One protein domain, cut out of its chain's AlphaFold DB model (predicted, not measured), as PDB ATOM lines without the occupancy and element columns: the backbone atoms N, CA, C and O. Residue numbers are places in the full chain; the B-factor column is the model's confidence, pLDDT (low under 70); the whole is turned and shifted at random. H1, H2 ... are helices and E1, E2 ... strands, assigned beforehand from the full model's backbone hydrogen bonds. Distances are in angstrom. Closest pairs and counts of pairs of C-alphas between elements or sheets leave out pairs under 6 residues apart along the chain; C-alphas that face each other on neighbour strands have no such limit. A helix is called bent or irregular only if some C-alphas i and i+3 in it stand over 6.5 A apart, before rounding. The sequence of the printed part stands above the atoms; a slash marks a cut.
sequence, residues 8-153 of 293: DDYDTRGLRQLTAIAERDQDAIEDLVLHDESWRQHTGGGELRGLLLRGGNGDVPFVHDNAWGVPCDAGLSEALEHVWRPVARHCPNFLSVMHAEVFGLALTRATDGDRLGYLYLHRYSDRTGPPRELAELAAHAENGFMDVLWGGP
ATOM      1  N   ASP A   8     158.446 108.415 197.992       66.62
ATOM      2  CA  ASP A   8     157.242 108.349 198.829       66.62
ATOM      3  C   ASP A   8     156.238 109.481 198.520       66.62
ATOM      4  O   ASP A   8     155.022 109.285 198.618       66.62
ATOM      5  N   ASP A   9     156.720 110.664 198.116       65.06
ATOM      6  CA  ASP A   9     155.868 111.787 197.707       65.06
ATOM      7  C   ASP A   9     155.244 111.545 196.324       65.06
ATOM      8  O   ASP A   9     154.077 111.889 196.114       65.06
ATOM      9  N   TYR A  10     155.989 110.921 195.405       64.50
ATOM     10  CA  TYR A  10     155.470 110.494 194.100       64.50
ATOM     11  C   TYR A  10     154.409 109.407 194.253       64.50
ATOM     12  O   TYR A  10     153.313 109.567 193.719       64.50
ATOM     13  N   ASP A  11     154.677 108.376 195.054       72.00
ATOM     14  CA  ASP A  11     153.739 107.274 195.293       72.00
ATOM     15  C   ASP A  11     152.452 107.788 195.970       72.00
ATOM     16  O   ASP A  11     151.334 107.435 195.586       72.00
ATOM     17  N   THR A  12     152.578 108.711 196.932       76.81
ATOM     18  CA  THR A  12     151.419 109.321 197.606       76.81
ATOM     19  C   THR A  12     150.616 110.232 196.672       76.81
ATOM     20  O   THR A  12     149.382 110.255 196.743       76.81
ATOM     21  N   ARG A  13     151.283 111.005 195.804       75.38
ATOM     22  CA  ARG A  13     150.620 111.874 194.818       75.38
ATOM     23  C   ARG A  13     149.928 111.048 193.734       75.38
ATOM     24  O   ARG A  13     148.760 111.313 193.456       75.38
ATOM     25  N   GLY A  14     150.606 110.036 193.195       78.25
ATOM     26  CA  GLY A  14     150.073 109.107 192.200       78.25
ATOM     27  C   GLY A  14     148.852 108.358 192.723       78.25
ATOM     28  O   GLY A  14     147.802 108.380 192.088       78.25
ATOM     29  N   LEU A  15     148.914 107.814 193.945       85.25
ATOM     30  CA  LEU A  15     147.764 107.152 194.567       85.25
ATOM     31  C   LEU A  15     146.555 108.078 194.719       85.25
ATOM     32  O   LEU A  15     145.436 107.671 194.406       85.25
ATOM     33  N   ARG A  16     146.755 109.320 195.177       85.94
ATOM     34  CA  ARG A  16     145.656 110.294 195.296       85.94
ATOM     35  C   ARG A  16     145.051 110.626 193.939       85.94
ATOM     36  O   ARG A  16     143.831 110.628 193.822       85.94
ATOM     37  N   GLN A  17     145.893 110.863 192.936       87.56
ATOM     38  CA  GLN A  17     145.457 111.164 191.577       87.56
ATOM     39  C   GLN A  17     144.660 109.996 190.980       87.56
ATOM     40  O   GLN A  17     143.522 110.190 190.559       87.56
ATOM     41  N   LEU A  18     145.203 108.773 191.002       88.94
ATOM     42  CA  LEU A  18     144.518 107.598 190.459       88.94
ATOM     43  C   LEU A  18     143.223 107.280 191.205       88.94
ATOM     44  O   LEU A  18     142.243 106.895 190.576       88.94
ATOM     45  N   THR A  19     143.199 107.458 192.529       88.69
ATOM     46  CA  THR A  19     141.978 107.266 193.326       88.69
ATOM     47  C   THR A  19     140.910 108.278 192.928       88.69
ATOM     48  O   THR A  19     139.786 107.878 192.641       88.69
ATOM     49  N   ALA A  20     141.259 109.563 192.830       87.62
ATOM     50  CA  ALA A  20     140.312 110.605 192.441       87.62
ATOM     51  C   ALA A  20     139.743 110.362 191.030       87.62
ATOM     52  O   ALA A  20     138.536 110.454 190.814       87.62
ATOM     53  N   ILE A  21     140.585 109.943 190.082       88.25
ATOM     54  CA  ILE A  21     140.151 109.609 188.717       88.25
ATOM     55  C   ILE A  21     139.288 108.336 188.700       88.25
ATOM     56  O   ILE A  21     138.261 108.299 188.022       88.25
ATOM     57  N   ALA A  22     139.635 107.310 189.486       88.81
ATOM     58  CA  ALA A  22     138.824 106.096 189.635       88.81
ATOM     59  C   ALA A  22     137.434 106.389 190.229       88.81
ATOM     60  O   ALA A  22     136.430 105.776 189.839       88.81
ATOM     61  N   GLU A  23     137.370 107.358 191.142       89.12
ATOM     62  CA  GLU A  23     136.146 107.884 191.750       89.12
ATOM     63  C   GLU A  23     135.395 108.871 190.843       89.12
ATOM     64  O   GLU A  23     134.243 109.196 191.135       89.12
ATOM     65  N   ARG A  24     135.981 109.246 189.695       85.69
ATOM     66  CA  ARG A  24     135.437 110.195 188.706       85.69
ATOM     67  C   ARG A  24     135.263 111.599 189.280       85.69
ATOM     68  O   ARG A  24     134.282 112.280 188.988       85.69
ATOM     69  N   ASP A  25     136.213 112.015 190.107       87.62
ATOM     70  CA  ASP A  25     136.307 113.389 190.575       87.62
ATOM     71  C   ASP A  25     136.640 114.306 189.389       87.62
ATOM     72  O   ASP A  25     137.739 114.263 188.828       87.62
ATOM     73  N   GLN A  26     135.655 115.110 188.987       85.25
ATOM     74  CA  GLN A  26     135.773 116.013 187.849       85.25
ATOM     75  C   GLN A  26     136.860 117.069 188.077       85.25
ATOM     76  O   GLN A  26     137.615 117.342 187.147       85.25
ATOM     77  N   ASP A  27     136.997 117.597 189.297       86.75
ATOM     78  CA  ASP A  27     138.002 118.617 189.607       86.75
ATOM     79  C   ASP A  27     139.410 118.023 189.476       86.75
ATOM     80  O   ASP A  27     140.315 118.676 188.965       86.75
ATOM     81  N   ALA A  28     139.600 116.762 189.879       86.31
ATOM     82  CA  ALA A  28     140.882 116.075 189.738       86.31
ATOM     83  C   ALA A  28     141.236 115.756 188.275       86.31
ATOM     84  O   ALA A  28     142.407 115.820 187.898       86.31
ATOM     85  N   ILE A  29     140.244 115.410 187.447       85.69
ATOM     86  CA  ILE A  29     140.458 115.153 186.015       85.69
ATOM     87  C   ILE A  29     140.735 116.464 185.271       85.69
ATOM     88  O   ILE A  29     141.653 116.525 184.455       85.69
ATOM     89  N   GLU A  30     139.989 117.527 185.573       86.19
ATOM     90  CA  GLU A  30     140.259 118.868 185.056       86.19
ATOM     91  C   GLU A  30     141.639 119.369 185.490       86.19
ATOM     92  O   GLU A  30     142.373 119.915 184.666       86.19
ATOM     93  N   ASP A  31     142.031 119.141 186.746       86.44
ATOM     94  CA  ASP A  31     143.362 119.491 187.241       86.44
ATOM     95  C   ASP A  31     144.452 118.741 186.470       86.44
ATOM     96  O   ASP A  31     145.348 119.394 185.941       86.44
ATOM     97  N   LEU A  32     144.331 117.415 186.294       85.56
ATOM     98  CA  LEU A  32     145.254 116.620 185.470       85.56
ATOM     99  C   LEU A  32     145.413 117.223 184.068       85.56
ATOM    100  O   LEU A  32     146.532 117.428 183.612       85.56
ATOM    101  N   VAL A  33     144.305 117.528 183.392       83.12
ATOM    102  CA  VAL A  33     144.322 117.994 181.998       83.12
ATOM    103  C   VAL A  33     144.841 119.434 181.878       83.12
ATOM    104  O   VAL A  33     145.580 119.751 180.950       83.12
ATOM    105  N   LEU A  34     144.468 120.333 182.792       82.88
ATOM    106  CA  LEU A  34     144.785 121.768 182.699       82.88
ATOM    107  C   LEU A  34     146.099 122.162 183.392       82.88
ATOM    108  O   LEU A  34     146.638 123.251 183.142       82.88
ATOM    109  N   HIS A  35     146.593 121.313 184.294       78.69
ATOM    110  CA  HIS A  35     147.819 121.528 185.061       78.69
ATOM    111  C   HIS A  35     148.940 120.567 184.688       78.69
ATOM    112  O   HIS A  35     150.000 120.636 185.311       78.69
ATOM    113  N   ASP A  36     148.744 119.751 183.654       78.75
ATOM    114  CA  ASP A  36     149.829 119.012 183.032       78.75
ATOM    115  C   ASP A  36     150.983 119.964 182.650       78.75
ATOM    116  O   ASP A  36     150.789 121.024 182.040       78.75
ATOM    117  N   GLU A  37     152.198 119.631 183.090       69.38
ATOM    118  CA  GLU A  37     153.360 120.506 182.923       69.38
ATOM    119  C   GLU A  37     153.791 120.568 181.457       69.38
ATOM    120  O   GLU A  37     154.150 121.653 180.984       69.38
ATOM    121  N   SER A  38     153.679 119.448 180.730       65.38
ATOM    122  CA  SER A  38     153.993 119.386 179.300       65.38
ATOM    123  C   SER A  38     153.059 120.313 178.508       65.38
ATOM    124  O   SER A  38     153.513 121.136 177.711       65.38
ATOM    125  N   TRP A  39     151.765 120.314 178.841       69.44
ATOM    126  CA  TRP A  39     150.767 121.223 178.286       69.44
ATOM    127  C   TRP A  39     151.048 122.701 178.585       69.44
ATOM    128  O   TRP A  39     150.997 123.557 177.692       69.44
ATOM    129  N   ARG A  40     151.333 123.038 179.848       70.88
ATOM    130  CA  ARG A  40     151.462 124.436 180.298       70.88
ATOM    131  C   ARG A  40     152.665 125.156 179.719       70.88
ATOM    132  O   ARG A  40     152.556 126.348 179.425       70.88
ATOM    133  N   GLN A  41     153.788 124.455 179.573       66.81
ATOM    134  CA  GLN A  41     155.011 125.036 179.022       66.81
ATOM    135  C   GLN A  41     154.814 125.512 177.578       66.81
ATOM    136  O   GLN A  41     155.339 126.561 177.211       66.81
ATOM    137  N   HIS A  42     153.997 124.800 176.797       64.06
ATOM    138  CA  HIS A  42     153.809 125.078 175.374       64.06
ATOM    139  C   HIS A  42     152.629 126.015 175.082       64.06
ATOM    140  O   HIS A  42     152.681 126.790 174.131       64.06
ATOM    141  N   THR A  43     151.571 125.986 175.897       66.81
ATOM    142  CA  THR A  43     150.303 126.669 175.560       66.81
ATOM    143  C   THR A  43     150.006 127.918 176.387       66.81
ATOM    144  O   THR A  43     149.147 128.721 176.005       66.81
ATOM    145  N   GLY A  44     150.699 128.103 177.519       64.75
ATOM    146  CA  GLY A  44     150.424 129.182 178.473       64.75
ATOM    147  C   GLY A  44     149.125 128.998 179.273       64.75
ATOM    148  O   GLY A  44     148.686 129.938 179.939       64.75
ATOM    149  N   GLY A  45     148.520 127.805 179.221       72.31
ATOM    150  CA  GLY A  45     147.244 127.459 179.851       72.31
ATOM    151  C   GLY A  45     146.134 127.188 178.829       72.31
ATOM    152  O   GLY A  45     146.253 127.526 177.654       72.31
ATOM    153  N   GLY A  46     145.037 126.571 179.278       81.94
ATOM    154  CA  GLY A  46     143.910 126.234 178.407       81.94
ATOM    155  C   GLY A  46     142.570 126.131 179.131       81.94
ATOM    156  O   GLY A  46     142.494 126.259 180.351       81.94
ATOM    157  N   GLU A  47     141.516 125.912 178.350       90.62
ATOM    158  CA  GLU A  47     140.141 125.666 178.800       90.62
ATOM    159  C   GLU A  47     139.713 124.251 178.394       90.62
ATOM    160  O   GLU A  47     139.924 123.858 177.245       90.62
ATOM    161  N   LEU A  48     139.075 123.501 179.299       92.50
ATOM    162  CA  LEU A  48     138.446 122.223 178.966       92.50
ATOM    163  C   LEU A  48     137.110 122.478 178.248       92.50
ATOM    164  O   LEU A  48     136.214 123.117 178.789       92.50
ATOM    165  N   ARG A  49     136.967 121.958 177.027       94.62
ATOM    166  CA  ARG A  49     135.775 122.100 176.167       94.62
ATOM    167  C   ARG A  49     135.025 120.785 175.939       94.62
ATOM    168  O   ARG A  49     134.044 120.762 175.198       94.62
ATOM    169  N   GLY A  50     135.495 119.696 176.533       95.69
ATOM    170  CA  GLY A  50     134.870 118.385 176.455       95.69
ATOM    171  C   GLY A  50     135.752 117.319 177.090       95.69
ATOM    172  O   GLY A  50     136.973 117.442 177.088       95.69
ATOM    173  N   LEU A  51     135.133 116.278 177.629       96.56
ATOM    174  CA  LEU A  51     135.797 115.159 178.279       96.56
ATOM    175  C   LEU A  51     134.950 113.904 178.091       96.56
ATOM    176  O   LEU A  51     133.806 113.864 178.523       96.56
ATOM    177  N   LEU A  52     135.514 112.876 177.476       96.69
ATOM    178  CA  LEU A  52     134.888 111.565 177.353       96.69
ATOM    179  C   LEU A  52     135.697 110.571 178.169       96.69
ATOM    180  O   LEU A  52     136.909 110.484 177.999       96.69
ATOM    181  N   LEU A  53     135.050 109.816 179.042       95.38
ATOM    182  CA  LEU A  53     135.681 108.880 179.958       95.38
ATOM    183  C   LEU A  53     135.289 107.448 179.613       95.38
ATOM    184  O   LEU A  53     134.200 107.150 179.115       95.38
ATOM    185  N   ARG A  54     136.179 106.504 179.916       94.00
ATOM    186  CA  ARG A  54     135.887 105.085 179.729       94.00
ATOM    187  C   ARG A  54     134.703 104.680 180.612       94.00
ATOM    188  O   ARG A  54     134.750 104.754 181.839       94.00
ATOM    189  N   GLY A  55     133.632 104.222 179.965       90.06
ATOM    190  CA  GLY A  55     132.363 103.876 180.611       90.06
ATOM    191  C   GLY A  55     131.357 105.030 180.721       90.06
ATOM    192  O   GLY A  55     130.261 104.798 181.222       90.06
ATOM    193  N   GLY A  56     131.695 106.241 180.263       89.50
ATOM    194  CA  GLY A  56     130.773 107.369 180.048       89.50
ATOM    195  C   GLY A  56     130.312 108.143 181.291       89.50
ATOM    196  O   GLY A  56     129.638 109.167 181.197       89.50
ATOM    197  N   ASN A  57     130.626 107.654 182.491       86.56
ATOM    198  CA  ASN A  57     130.249 108.328 183.731       86.56
ATOM    199  C   ASN A  57     131.224 109.475 184.017       86.56
ATOM    200  O   ASN A  57     132.401 109.210 184.254       86.56
ATOM    201  N   GLY A  58     130.709 110.703 184.085       85.38
ATOM    202  CA  GLY A  58     131.522 111.913 184.256       85.38
ATOM    203  C   GLY A  58     131.876 112.604 182.937       85.38
ATOM    204  O   GLY A  58     132.662 113.545 182.951       85.38
ATOM    205  N   ASP A  59     131.296 112.160 181.817       93.12
ATOM    206  CA  ASP A  59     131.504 112.796 180.521       93.12
ATOM    207  C   ASP A  59     130.988 114.242 180.512       93.12
ATOM    208  O   ASP A  59     129.872 114.548 180.948       93.12
ATOM    209  N   VAL A  60     131.795 115.119 179.927       94.06
ATOM    210  CA  VAL A  60     131.423 116.458 179.490       94.06
ATOM    211  C   VAL A  60     131.315 116.411 177.963       94.06
ATOM    212  O   VAL A  60     132.336 116.240 177.292       94.06
ATOM    213  N   PRO A  61     130.111 116.567 177.382       94.62
ATOM    214  CA  PRO A  61     129.923 116.531 175.936       94.62
ATOM    215  C   PRO A  61     130.882 117.469 175.203       94.62
ATOM    216  O   PRO A  61     131.082 118.613 175.616       94.62
ATOM    217  N   PHE A  62     131.446 117.002 174.090       95.56
ATOM    218  CA  PHE A  62     132.265 117.855 173.233       95.56
ATOM    219  C   PHE A  62     131.415 118.977 172.635       95.56
ATOM    220  O   PHE A  62     130.232 118.806 172.343       95.56
ATOM    221  N   VAL A  63     132.025 120.135 172.395       93.88
ATOM    222  CA  VAL A  63     131.397 121.227 171.635       93.88
ATOM    223  C   VAL A  63     131.123 120.833 170.175       93.88
ATOM    224  O   VAL A  63     131.913 120.128 169.545       93.88
ATOM    225  N   HIS A  64     130.014 121.333 169.616       91.25
ATOM    226  CA  HIS A  64     129.550 121.011 168.255       91.25
ATOM    227  C   HIS A  64     130.540 121.361 167.134       91.25
ATOM    228  O   HIS A  64     130.476 120.765 166.063       91.25
ATOM    229  N   ASP A  65     131.416 122.339 167.349       90.38
ATOM    230  CA  ASP A  65     132.323 122.900 166.346       90.38
ATOM    231  C   ASP A  65     133.796 122.526 166.590       90.38
ATOM    232  O   ASP A  65     134.701 123.284 166.235       90.38
ATOM    233  N   ASN A  66     134.051 121.371 167.212       92.25
ATOM    234  CA  ASN A  66     135.415 120.914 167.472       92.25
ATOM    235  C   ASN A  66     136.177 120.587 166.174       92.25
ATOM    236  O   ASN A  66     135.601 120.131 165.185       92.25
ATOM    237  N   ALA A  67     137.497 120.798 166.199       90.81
ATOM    238  CA  ALA A  67     138.360 120.665 165.025       90.81
ATOM    239  C   ALA A  67     138.399 119.250 164.413       90.81
ATOM    240  O   ALA A  67     138.715 119.124 163.231       90.81
ATOM    241  N   TRP A  68     138.041 118.215 165.179       94.25
ATOM    242  CA  TRP A  68     138.015 116.821 164.727       94.25
ATOM    243  C   TRP A  68     136.641 116.352 164.239       94.25
ATOM    244  O   TRP A  68     136.521 115.228 163.764       94.25
ATOM    245  N   GLY A  69     135.603 117.190 164.335       94.44
ATOM    246  CA  GLY A  69     134.250 116.842 163.895       94.44
ATOM    247  C   GLY A  69     133.576 115.732 164.709       94.44
ATOM    248  O   GLY A  69     132.596 115.150 164.240       94.44
ATOM    249  N   VAL A  70     134.071 115.443 165.917       96.00
ATOM    250  CA  VAL A  70     133.508 114.413 166.801       96.00
ATOM    251  C   VAL A  70     132.093 114.829 167.236       96.00
ATOM    252  O   VAL A  70     131.921 115.968 167.683       96.00
ATOM    253  N   PRO A  71     131.075 113.955 167.119       95.44
ATOM    254  CA  PRO A  71     129.724 114.249 167.599       95.44
ATOM    255  C   PRO A  71     129.686 114.537 169.106       95.44
ATOM    256  O   PRO A  71     130.401 113.914 169.885       95.44
ATOM    257  N   CYS A  72     128.823 115.458 169.538       95.06
ATOM    258  CA  CYS A  72     128.710 115.842 170.953       95.06
ATOM    259  C   CYS A  72     128.217 114.711 171.859       95.06
ATOM    260  O   CYS A  72     128.459 114.740 173.061       95.06
ATOM    261  N   ASP A  73     127.476 113.766 171.289       92.94
ATOM    262  CA  ASP A  73     126.894 112.603 171.948       92.94
ATOM    263  C   ASP A  73     127.731 111.328 171.775       92.94
ATOM    264  O   ASP A  73     127.317 110.267 172.246       92.94
ATOM    265  N   ALA A  74     128.903 111.422 171.137       96.44
ATOM    266  CA  ALA A  74     129.806 110.293 170.985       96.44
ATOM    267  C   ALA A  74     130.372 109.862 172.345       96.44
ATOM    268  O   ALA A  74     130.830 110.686 173.136       96.44
ATOM    269  N   GLY A  75     130.396 108.552 172.590       96.75
ATOM    270  CA  GLY A  75     131.178 107.979 173.687       96.75
ATOM    271  C   GLY A  75     132.662 107.870 173.325       96.75
ATOM    272  O   GLY A  75     133.032 107.969 172.156       96.75
ATOM    273  N   LEU A  76     133.520 107.579 174.310       96.69
ATOM    274  CA  LEU A  76     134.976 107.487 174.112       96.69
ATOM    275  C   LEU A  76     135.384 106.602 172.917       96.69
ATOM    276  O   LEU A  76     136.172 107.034 172.084       96.69
ATOM    277  N   SER A  77     134.835 105.386 172.802       96.50
ATOM    278  CA  SER A  77     135.186 104.467 171.702       96.50
ATOM    279  C   SER A  77     134.815 105.040 170.334       96.50
ATOM    280  O   SER A  77     135.620 104.991 169.411       96.50
ATOM    281  N   GLU A  78     133.620 105.621 170.212       97.25
ATOM    282  CA  GLU A  78     133.153 106.231 168.964       97.25
ATOM    283  C   GLU A  78     133.989 107.462 168.601       97.25
ATOM    284  O   GLU A  78     134.328 107.656 167.435       97.25
ATOM    285  N   ALA A  79     134.370 108.272 169.591       97.62
ATOM    286  CA  ALA A  79     135.235 109.423 169.381       97.62
ATOM    287  C   ALA A  79     136.635 109.011 168.898       97.62
ATOM    288  O   ALA A  79     137.133 109.593 167.935       97.62
ATOM    289  N   LEU A  80     137.241 107.980 169.503       97.25
ATOM    290  CA  LEU A  80     138.527 107.427 169.056       97.25
ATOM    291  C   LEU A  80     138.444 106.920 167.610       97.25
ATOM    292  O   LEU A  80     139.257 107.310 166.772       97.25
ATOM    293  N   GLU A  81     137.424 106.122 167.285       97.25
ATOM    294  CA  GLU A  81     137.198 105.643 165.918       97.25
ATOM    295  C   GLU A  81     137.001 106.801 164.935       97.25
ATOM    296  O   GLU A  81     137.528 106.765 163.824       97.25
ATOM    297  N   HIS A  82     136.271 107.847 165.334       97.06
ATOM    298  CA  HIS A  82     136.012 109.011 164.494       97.06
ATOM    299  C   HIS A  82     137.292 109.776 164.160       97.06
ATOM    300  O   HIS A  82     137.538 110.058 162.983       97.06
ATOM    301  N   VAL A  83     138.085 110.106 165.184       96.62
ATOM    302  CA  VAL A  83     139.328 110.879 165.050       96.62
ATOM    303  C   VAL A  83     140.297 110.156 164.118       96.62
ATOM    304  O   VAL A  83     140.813 110.754 163.177       96.62
ATOM    305  N   TRP A  84     140.475 108.851 164.320       96.75
ATOM    306  CA  TRP A  84     141.476 108.064 163.605       96.75
ATOM    307  C   TRP A  84     140.987 107.416 162.305       96.75
ATOM    308  O   TRP A  84     141.785 106.860 161.545       96.75
ATOM    309  N   ARG A  85     139.692 107.531 161.985       96.31
ATOM    310  CA  ARG A  85     139.087 107.004 160.751       96.31
ATOM    311  C   ARG A  85     139.889 107.284 159.471       96.31
ATOM    312  O   ARG A  85     139.937 106.374 158.641       96.31
ATOM    313  N   PRO A  86     140.492 108.475 159.249       95.62
ATOM    314  CA  PRO A  86     141.222 108.755 158.011       95.62
ATOM    315  C   PRO A  86     142.376 107.784 157.730       95.62
ATOM    316  O   PRO A  86     142.639 107.483 156.568       95.62
ATOM    317  N   VAL A  87     143.016 107.258 158.779       95.81
ATOM    318  CA  VAL A  87     144.223 106.420 158.677       95.81
ATOM    319  C   VAL A  87     144.028 104.998 159.205       95.81
ATOM    320  O   VAL A  87     144.924 104.174 159.082       95.81
ATOM    321  N   ALA A  88     142.837 104.660 159.703       96.50
ATOM    322  CA  ALA A  88     142.559 103.395 160.388       96.50
ATOM    323  C   ALA A  88     142.940 102.121 159.614       96.50
ATOM    324  O   ALA A  88     143.269 101.102 160.213       96.50
ATOM    325  N   ARG A  89     142.909 102.159 158.276       97.12
ATOM    326  CA  ARG A  89     143.309 101.015 157.437       97.12
ATOM    327  C   ARG A  89     144.814 100.732 157.457       97.12
ATOM    328  O   ARG A  89     145.206  99.636 157.079       97.12
ATOM    329  N   HIS A  90     145.624 101.730 157.803       96.62
ATOM    330  CA  HIS A  90     147.080 101.652 157.805       96.62
ATOM    331  C   HIS A  90     147.634 101.219 159.159       96.62
ATOM    332  O   HIS A  90     148.709 100.643 159.195       96.62
ATOM    333  N   CYS A  91     146.901 101.484 160.245       95.88
ATOM    334  CA  CYS A  91     147.391 101.281 161.604       95.88
ATOM    335  C   CYS A  91     146.399 100.529 162.529       95.88
ATOM    336  O   CYS A  91     145.985 101.042 163.576       95.88
ATOM    337  N   PRO A  92     145.951  99.313 162.154       96.69
ATOM    338  CA  PRO A  92     144.980  98.555 162.943       96.69
ATOM    339  C   PRO A  92     145.487  98.142 164.336       96.69
ATOM    340  O   PRO A  92     144.688  98.118 165.278       96.69
ATOM    341  N   ASN A  93     146.771  97.807 164.491       95.75
ATOM    342  CA  ASN A  93     147.346  97.452 165.787       95.75
ATOM    343  C   ASN A  93     147.419  98.675 166.704       95.75
ATOM    344  O   ASN A  93     146.958  98.609 167.844       95.75
ATOM    345  N   PHE A  94     147.890  99.810 166.190       94.75
ATOM    346  CA  PHE A  94     147.910 101.076 166.908       94.75
ATOM    347  C   PHE A  94     146.526 101.428 167.449       94.75
ATOM    348  O   PHE A  94     146.382 101.689 168.642       94.75
ATOM    349  N   LEU A  95     145.480 101.350 166.619       95.81
ATOM    350  CA  LEU A  95     144.116 101.617 167.081       95.81
ATOM    351  C   LEU A  95     143.646 100.616 168.130       95.81
ATOM    352  O   LEU A  95     143.028 101.013 169.117       95.81
ATOM    353  N   SER A  96     143.973  99.334 167.971       94.75
ATOM    354  CA  SER A  96     143.679  98.340 169.004       94.75
ATOM    355  C   SER A  96     144.322  98.707 170.346       94.75
ATOM    356  O   SER A  96     143.677  98.553 171.385       94.75
ATOM    357  N   VAL A  97     145.562  99.209 170.345       93.31
ATOM    358  CA  VAL A  97     146.246  99.657 171.566       93.31
ATOM    359  C   VAL A  97     145.630 100.946 172.110       93.31
ATOM    360  O   VAL A  97     145.360 101.010 173.305       93.31
ATOM    361  N   MET A  98     145.295 101.924 171.260       93.00
ATOM    362  CA  MET A  98     144.578 103.143 171.669       93.00
ATOM    363  C   MET A  98     143.293 102.801 172.434       93.00
ATOM    364  O   MET A  98     143.051 103.319 173.522       93.00
ATOM    365  N   HIS A  99     142.480 101.878 171.912       93.56
ATOM    366  CA  HIS A  99     141.257 101.439 172.588       93.56
ATOM    367  C   HIS A  99     141.523 100.728 173.920       93.56
ATOM    368  O   HIS A  99     140.693 100.803 174.828       93.56
ATOM    369  N   ALA A 100     142.653 100.031 174.046       92.00
ATOM    370  CA  ALA A 100     143.021  99.305 175.255       92.00
ATOM    371  C   ALA A 100     143.603 100.221 176.344       92.00
ATOM    372  O   ALA A 100     143.236 100.072 177.512       92.00
ATOM    373  N   GLU A 101     144.431 101.195 175.971       91.56
ATOM    374  CA  GLU A 101     145.239 102.002 176.898       91.56
ATOM    375  C   GLU A 101     144.611 103.372 177.225       91.56
ATOM    376  O   GLU A 101     144.858 103.923 178.296       91.56
ATOM    377  N   VAL A 102     143.739 103.918 176.361       94.56
ATOM    378  CA  VAL A 102     143.126 105.240 176.589       94.56
ATOM    379  C   VAL A 102     141.900 105.146 177.502       94.56
ATOM    380  O   VAL A 102     140.883 104.522 177.177       94.56
ATOM    381  N   PHE A 103     141.977 105.819 178.644       94.94
ATOM    382  CA  PHE A 103     140.925 105.913 179.656       94.94
ATOM    383  C   PHE A 103     140.028 107.136 179.499       94.94
ATOM    384  O   PHE A 103     138.919 107.147 180.038       94.94
ATOM    385  N   GLY A 104     140.473 108.144 178.755       95.75
ATOM    386  CA  GLY A 104     139.658 109.306 178.450       95.75
ATOM    387  C   GLY A 104     140.197 110.135 177.295       95.75
ATOM    388  O   GLY A 104     141.357 110.013 176.915       95.75
ATOM    389  N   LEU A 105     139.339 110.983 176.745       97.44
ATOM    390  CA  LEU A 105     139.655 111.918 175.678       97.44
ATOM    391  C   LEU A 105     139.175 113.309 176.085       97.44
ATOM    392  O   LEU A 105     137.974 113.539 176.222       97.44
ATOM    393  N   ALA A 106     140.110 114.230 176.276       96.31
ATOM    394  CA  ALA A 106     139.839 115.617 176.612       96.31
ATOM    395  C   ALA A 106     139.986 116.502 175.372       96.31
ATOM    396  O   ALA A 106     140.978 116.419 174.655       96.31
ATOM    397  N   LEU A 107     139.016 117.379 175.136       95.69
ATOM    398  CA  LEU A 107     139.131 118.472 174.180       95.69
ATOM    399  C   LEU A 107     139.481 119.736 174.953       95.69
ATOM    400  O   LEU A 107     138.689 120.192 175.779       95.69
ATOM    401  N   THR A 108     140.626 120.337 174.658       93.56
ATOM    402  CA  THR A 108     141.048 121.596 175.275       93.56
ATOM    403  C   THR A 108     141.227 122.685 174.230       93.56
ATOM    404  O   THR A 108     141.464 122.408 173.054       93.56
ATOM    405  N   ARG A 109     141.112 123.945 174.656       91.44
ATOM    406  CA  ARG A 109     141.487 125.114 173.857       91.44
ATOM    407  C   ARG A 109     142.656 125.841 174.499       91.44
ATOM    408  O   ARG A 109     142.539 126.340 175.614       91.44
ATOM    409  N   ALA A 110     143.749 125.911 173.752       85.00
ATOM    410  CA  ALA A 110     144.939 126.699 174.025       85.00
ATOM    411  C   ALA A 110     144.940 128.001 173.208       85.00
ATOM    412  O   ALA A 110     144.040 128.271 172.407       85.00
ATOM    413  N   THR A 111     145.978 128.814 173.402       82.19
ATOM    414  CA  THR A 111     146.205 130.047 172.633       82.19
ATOM    415  C   THR A 111     146.407 129.800 171.134       82.19
ATOM    416  O   THR A 111     146.062 130.661 170.323       82.19
ATOM    417  N   ASP A 112     146.914 128.627 170.763       79.19
ATOM    418  CA  ASP A 112     147.238 128.233 169.391       79.19
ATOM    419  C   ASP A 112     146.154 127.383 168.701       79.19
ATOM    420  O   ASP A 112     146.206 127.192 167.484       79.19
ATOM    421  N   GLY A 113     145.132 126.917 169.427       87.62
ATOM    422  CA  GLY A 113     144.032 126.151 168.843       87.62
ATOM    423  C   GLY A 113     143.361 125.165 169.794       87.62
ATOM    424  O   GLY A 113     143.574 125.184 171.003       87.62
ATOM    425  N   ASP A 114     142.495 124.317 169.227       91.62
ATOM    426  CA  ASP A 114     142.009 123.137 169.952       91.62
ATOM    427  C   ASP A 114     143.080 122.034 169.943       91.62
ATOM    428  O   ASP A 114     143.833 121.903 168.974       91.62
ATOM    429  N   ARG A 115     143.105 121.218 170.998       92.69
ATOM    430  CA  ARG A 115     143.999 120.065 171.186       92.69
ATOM    431  C   ARG A 115     143.188 118.886 171.734       92.69
ATOM    432  O   ARG A 115     142.203 119.100 172.447       92.69
ATOM    433  N   LEU A 116     143.585 117.659 171.395       95.25
ATOM    434  CA  LEU A 116     143.031 116.448 172.009       95.25
ATOM    435  C   LEU A 116     144.042 115.854 172.984       95.25
ATOM    436  O   LEU A 116     145.174 115.590 172.598       95.25
ATOM    437  N   GLY A 117     143.630 115.637 174.227       94.94
ATOM    438  CA  GLY A 117     144.396 114.921 175.240       94.94
ATOM    439  C   GLY A 117     143.869 113.500 175.400       94.94
ATOM    440  O   GLY A 117     142.705 113.309 175.747       94.94
ATOM    441  N   TYR A 118     144.712 112.505 175.163       95.88
ATOM    442  CA  TYR A 118     144.426 111.096 175.393       95.88
ATOM    443  C   TYR A 118     144.937 110.724 176.781       95.88
ATOM    444  O   TYR A 118     146.143 110.657 177.006       95.88
ATOM    445  N   LEU A 119     144.021 110.513 177.722       94.12
ATOM    446  CA  LEU A 119     144.353 110.151 179.095       94.12
ATOM    447  C   LEU A 119     144.713 108.668 179.131       94.12
ATOM    448  O   LEU A 119     143.873 107.827 178.801       94.12
ATOM    449  N   TYR A 120     145.923 108.344 179.569       91.81
ATOM    450  CA  TYR A 120     146.418 106.973 179.657       91.81
ATOM    451  C   TYR A 120     147.151 106.734 180.979       91.81
ATOM    452  O   TYR A 120     147.571 107.673 181.654       91.81
ATOM    453  N   LEU A 121     147.278 105.465 181.374       89.75
ATOM    454  CA  LEU A 121     148.089 105.099 182.531       89.75
ATOM    455  C   LEU A 121     149.539 104.923 182.074       89.75
ATOM    456  O   LEU A 121     149.869 103.913 181.454       89.75
ATOM    457  N   HIS A 122     150.402 105.869 182.424       85.31
ATOM    458  CA  HIS A 122     151.838 105.698 182.276       85.31
ATOM    459  C   HIS A 122     152.324 104.683 183.318       85.31
ATOM    460  O   HIS A 122     152.114 104.872 184.520       85.31
ATOM    461  N   ARG A 123     152.947 103.586 182.873       82.44
ATOM    462  CA  ARG A 123     153.337 102.459 183.735       82.44
ATOM    463  C   ARG A 123     154.849 102.363 183.903       82.44
ATOM    464  O   ARG A 123     155.579 102.267 182.930       82.44
ATOM    465  N   TYR A 124     155.293 102.221 185.149       69.69
ATOM    466  CA  TYR A 124     156.681 101.887 185.488       69.69
ATOM    467  C   TYR A 124     156.965 100.378 185.431       69.69
ATOM    468  O   TYR A 124     158.122  99.957 185.445       69.69
ATOM    469  N   SER A 125     155.923  99.536 185.465       68.19
ATOM    470  CA  SER A 125     156.073  98.083 185.360       68.19
ATOM    471  C   SER A 125     154.804  97.375 184.883       68.19
ATOM    472  O   SER A 125     153.689  97.782 185.208       68.19
ATOM    473  N   ASP A 126     154.977  96.229 184.221       70.12
ATOM    474  CA  ASP A 126     153.874  95.381 183.739       70.12
ATOM    475  C   ASP A 126     153.337  94.377 184.772       70.12
ATOM    476  O   ASP A 126     152.541  93.492 184.451       70.12
ATOM    477  N   ARG A 127     153.759  94.473 186.037       66.19
ATOM    478  CA  ARG A 127     153.519  93.422 187.045       66.19
ATOM    479  C   ARG A 127     152.046  93.146 187.334       66.19
ATOM    480  O   ARG A 127     151.710  92.019 187.692       66.19
ATOM    481  N   THR A 128     151.182  94.148 187.206       64.94
ATOM    482  CA  THR A 128     149.747  94.035 187.504       64.94
ATOM    483  C   THR A 128     148.871  93.945 186.255       64.94
ATOM    484  O   THR A 128     147.650  93.887 186.382       64.94
ATOM    485  N   GLY A 129     149.470  93.884 185.059       70.19
ATOM    486  CA  GLY A 129     148.744  94.018 183.794       70.19
ATOM    487  C   GLY A 129     148.089  95.402 183.626       70.19
ATOM    488  O   GLY A 129     148.166  96.238 184.530       70.19
ATOM    489  N   PRO A 130     147.458  95.677 182.471       77.25
ATOM    490  CA  PRO A 130     146.758  96.936 182.245       77.25
ATOM    491  C   PRO A 130     145.367  96.927 182.913       77.25
ATOM    492  O   PRO A 130     144.665  95.908 182.833       77.25
ATOM    493  N   PRO A 131     144.936  98.039 183.540       84.56
ATOM    494  CA  PRO A 131     143.561  98.181 184.004       84.56
ATOM    495  C   PRO A 131     142.595  98.182 182.817       84.56
ATOM    496  O   PRO A 131     142.881  98.715 181.745       84.56
ATOM    497  N   ARG A 132     141.414  97.593 182.997       86.19
ATOM    498  CA  ARG A 132     140.374  97.555 181.957       86.19
ATOM    499  C   ARG A 132     139.371  98.680 182.117       86.19
ATOM    500  O   ARG A 132     138.841  99.165 181.120       86.19
ATOM    501  N   GLU A 133     139.143  99.127 183.343       88.06
ATOM    502  CA  GLU A 133     138.151 100.144 183.685       88.06
ATOM    503  C   GLU A 133     138.753 101.237 184.571       88.06
ATOM    504  O   GLU A 133     139.702 100.993 185.313       88.06
ATOM    505  N   LEU A 134     138.155 102.437 184.562       87.81
ATOM    506  CA  LEU A 134     138.586 103.544 185.430       87.81
ATOM    507  C   LEU A 134     138.601 103.163 186.915       87.81
ATOM    508  O   LEU A 134     139.503 103.557 187.643       87.81
ATOM    509  N   ALA A 135     137.625 102.367 187.362       88.44
ATOM    510  CA  ALA A 135     137.510 101.955 188.762       88.44
ATOM    511  C   ALA A 135     138.690 101.087 189.240       88.44
ATOM    512  O   ALA A 135     138.911 100.969 190.444       88.44
ATOM    513  N   GLU A 136     139.445 100.487 188.317       89.62
ATOM    514  CA  GLU A 136     140.600  99.648 188.636       89.62
ATOM    515  C   GLU A 136     141.876 100.475 188.844       89.62
ATOM    516  O   GLU A 136     142.788  99.997 189.513       89.62
ATOM    517  N   LEU A 137     141.938 101.728 188.365       88.19
ATOM    518  CA  LEU A 137     143.151 102.562 188.388       88.19
ATOM    519  C   LEU A 137     143.791 102.680 189.776       88.19
ATOM    520  O   LEU A 137     145.010 102.601 189.894       88.19
ATOM    521  N   ALA A 138     142.992 102.807 190.841       87.50
ATOM    522  CA  ALA A 138     143.510 102.937 192.204       87.50
ATOM    523  C   ALA A 138     144.390 101.742 192.631       87.50
ATOM    524  O   ALA A 138     145.352 101.920 193.376       87.50
ATOM    525  N   ALA A 139     144.111 100.536 192.125       86.62
ATOM    526  CA  ALA A 139     144.916  99.343 192.400       86.62
ATOM    527  C   ALA A 139     146.266  99.334 191.656       86.62
ATOM    528  O   ALA A 139     147.129  98.515 191.965       86.62
ATOM    529  N   HIS A 140     146.457 100.237 190.689       85.44
ATOM    530  CA  HIS A 140     147.665 100.350 189.868       85.44
ATOM    531  C   HIS A 140     148.566 101.525 190.284       85.44
ATOM    532  O   HIS A 140     149.595 101.744 189.651       85.44
ATOM    533  N   ALA A 141     148.238 102.237 191.366       83.31
ATOM    534  CA  ALA A 141     148.971 103.422 191.829       83.31
ATOM    535  C   ALA A 141     150.444 103.188 192.172       83.31
ATOM    536  O   ALA A 141     151.256 104.092 192.031       83.31
ATOM    537  N   GLU A 142     150.807 101.977 192.595       80.44
ATOM    538  CA  GLU A 142     152.207 101.620 192.865       80.44
ATOM    539  C   GLU A 142     153.010 101.352 191.579       80.44
ATOM    540  O   GLU A 142     154.233 101.216 191.623       80.44
ATOM    541  N   ASN A 143     152.332 101.236 190.433       79.44
ATOM    542  CA  ASN A 143     152.917 100.821 189.159       79.44
ATOM    543  C   ASN A 143     152.800 101.884 188.065       79.44
ATOM    544  O   ASN A 143     153.203 101.604 186.936       79.44
ATOM    545  N   GLY A 144     152.262 103.068 188.362       82.88
ATOM    546  CA  GLY A 144     152.067 104.107 187.360       82.88
ATOM    547  C   GLY A 144     151.292 105.325 187.851       82.88
ATOM    548  O   GLY A 144     150.863 105.396 189.003       82.88
ATOM    549  N   PHE A 145     151.092 106.274 186.944       85.81
ATOM    550  CA  PHE A 145     150.312 107.494 187.151       85.81
ATOM    551  C   PHE A 145     149.524 107.837 185.881       85.81
ATOM    552  O   PHE A 145     149.829 107.325 184.805       85.81
ATOM    553  N   MET A 146     148.481 108.664 185.999       88.94
ATOM    554  CA  MET A 146     147.754 109.114 184.809       88.94
ATOM    555  C   MET A 146     148.539 110.223 184.128       88.94
ATOM    556  O   MET A 146     148.893 111.211 184.772       88.94
ATOM    557  N   ASP A 147     148.731 110.067 182.828       88.62
ATOM    558  CA  ASP A 147     149.383 111.038 181.967       88.62
ATOM    559  C   ASP A 147     148.493 111.364 180.758       88.62
ATOM    560  O   ASP A 147     147.460 110.717 180.521       88.62
ATOM    561  N   VAL A 148     148.864 112.407 180.018       91.19
ATOM    562  CA  VAL A 148     148.126 112.889 178.856       91.19
ATOM    563  C   VAL A 148     149.032 112.909 177.633       91.19
ATOM    564  O   VAL A 148     150.005 113.650 177.559       91.19
ATOM    565  N   LEU A 149     148.654 112.123 176.629       92.44
ATOM    566  CA  LEU A 149     149.209 112.234 175.288       92.44
ATOM    567  C   LEU A 149     148.455 113.337 174.535       92.44
ATOM    568  O   LEU A 149     147.248 113.244 174.328       92.44
ATOM    569  N   TRP A 150     149.154 114.371 174.092       92.38
ATOM    570  CA  TRP A 150     148.589 115.533 173.419       92.38
ATOM    571  C   TRP A 150     148.707 115.445 171.901       92.38
ATOM    572  O   TRP A 150     149.794 115.533 171.335       92.38
ATOM    573  N   GLY A 151     147.562 115.350 171.233       93.06
ATOM    574  CA  GLY A 151     147.422 115.475 169.791       93.06
ATOM    575  C   GLY A 151     147.202 116.921 169.347       93.06
ATOM    576  O   GLY A 151     146.231 117.577 169.745       93.06
ATOM    577  N   GLY A 152     148.083 117.411 168.473       88.81
ATOM    578  CA  GLY A 152     147.926 118.701 167.810       88.81
ATOM    579  C   GLY A 152     146.773 118.736 166.806       88.81
ATOM    580  O   GLY A 152     146.343 117.675 166.347       88.81
ATOM    581  N   PRO A 153     146.234 119.925 166.466       84.81
ATOM    582  CA  PRO A 153     145.176 120.021 165.472       84.81
ATOM    583  C   PRO A 153     145.685 119.507 164.124       84.81
ATOM    584  O   PRO A 153     146.877 119.562 163.841       84.81
TER     585      PRO A 153
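AT A GLANCE: This is residues 8 to 153 of the 293 residues of an uncharacterized protein of Kitasatospora albolonga (UniProt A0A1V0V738). A strongly twisted sheet of four strands curls round helix H2, which packs in the hollow of one face, while the helical hairpin of H4 and H5 sits on the other side, with H4 over the opposite face. H1 and H6 run nearly side by side in opposite ways by one end of the sheet, and H3 only grazes it. The printed part has 146 residues, with six named helices and four named strands in the order H1 H2 H3 E1 H4 H5 E2 E3 H6 E4; the sheet's order is E1 E2 E3 E4, antiparallel throughout, and the class is mixed, helices and strands. The whole is compact, with a radius of gyration of the C-alphas of 14.8 A, and rounded, spanning 42 by 35 by 26 A.

HOW THE PARTS SIT: Begin with the sheet, at its inner strands E2, residues 102 to 109, and E3, residues 114 to 123, which form a hairpin; look there for N 106 and O 117 at 2.8 A. Beside E2 find the edge strand E1, residues 47 to 53, with N 49 and O 107 within hydrogen-bond range at 2.8 A. Beside E3 find the other edge strand, E4, residues 144 to 151, with N 118 and O 149 at 2.8 A. From edge to edge the strands' lines turn by 61 degrees, and the way across turns by 60 degrees. The sheet curls round H2, residues 26 to 35; its closest C-alphas to E4 are those of Val 33 and Val 148, 7.1 A apart. On the opposite face, H4, residues 76 to 84, lies over E2 and E3 at a height over the sheet of 9.9 A, slantwise to the strands at 59 degrees to E2 on the local plane, only just short of across. H4 touches H5, residues 92 to 101, in a helical hairpin, opposite ways at a shallow tilt of 34 degrees, only just short of steep; the closest C-alphas are those of Ser 77 and His 99, 6.8 A apart. H5 only grazes the sheet, with residues 98 to 101. H6, residues 134 to 140, lies over E4 at a height of 8.9 A and runs along the strands, at 12 degrees to E4 on the local plane. H6 touches H1, residues 8 to 22, opposite ways at a shallow tilt of 19 degrees, closest at the C-alphas of Ala 22 and Ala 135, 4.4 A apart. H1 touches H2 with residues 17 to 21 alone, at a steep tilt of 54 degrees, closest at the C-alphas of Ala 20 and Ala 28, 6.1 A apart. H3, residues 37 to 43, only grazes the sheet, with residues 38 to 43, and is close to but not clearly touching H2, with the C-alphas of Leu 34 and Arg 40 at 7.6 A. In H1, H2, H4 and H5 every O i to N i+4 pair is within hydrogen-bond range; H3 has 2 of 3 and H6 has 0 of 3, with 3 of 4 O i to N i+3 pairs in H6.

IN THESE COORDINATES: Find C-alpha 114 at (142.009, 123.137, 169.952), where E3 begins its 27.3 A run to Arg 123. E4 spans 21.4 A, ending at C-alpha 151, (147.422, 115.475, 169.791); E2 spans 20.1 A and E1 17.4 A. Go back to C-alpha 8 at (157.242, 108.349, 198.829), where H1 begins and runs 20.7 A to Ala 22. H6 is irregular, but only just: C-alphas 135 and 138 are 7.0 A apart.

THE WHOLE: The C-alphas farthest apart are those of Asp 8 and Arg 89, at 44.3 A. The printed part has no cut, and its one long link is residues 54 to 75, from E1 to H4. Residues 88 to 94, of which 92 to 94 belong to H5, stand free. The mean pLDDT of the printed part is 87.5; look for values under 70 at residues 8 to 10, 37 to 39, 41 to 44, 124 to 125 and 127 to 128.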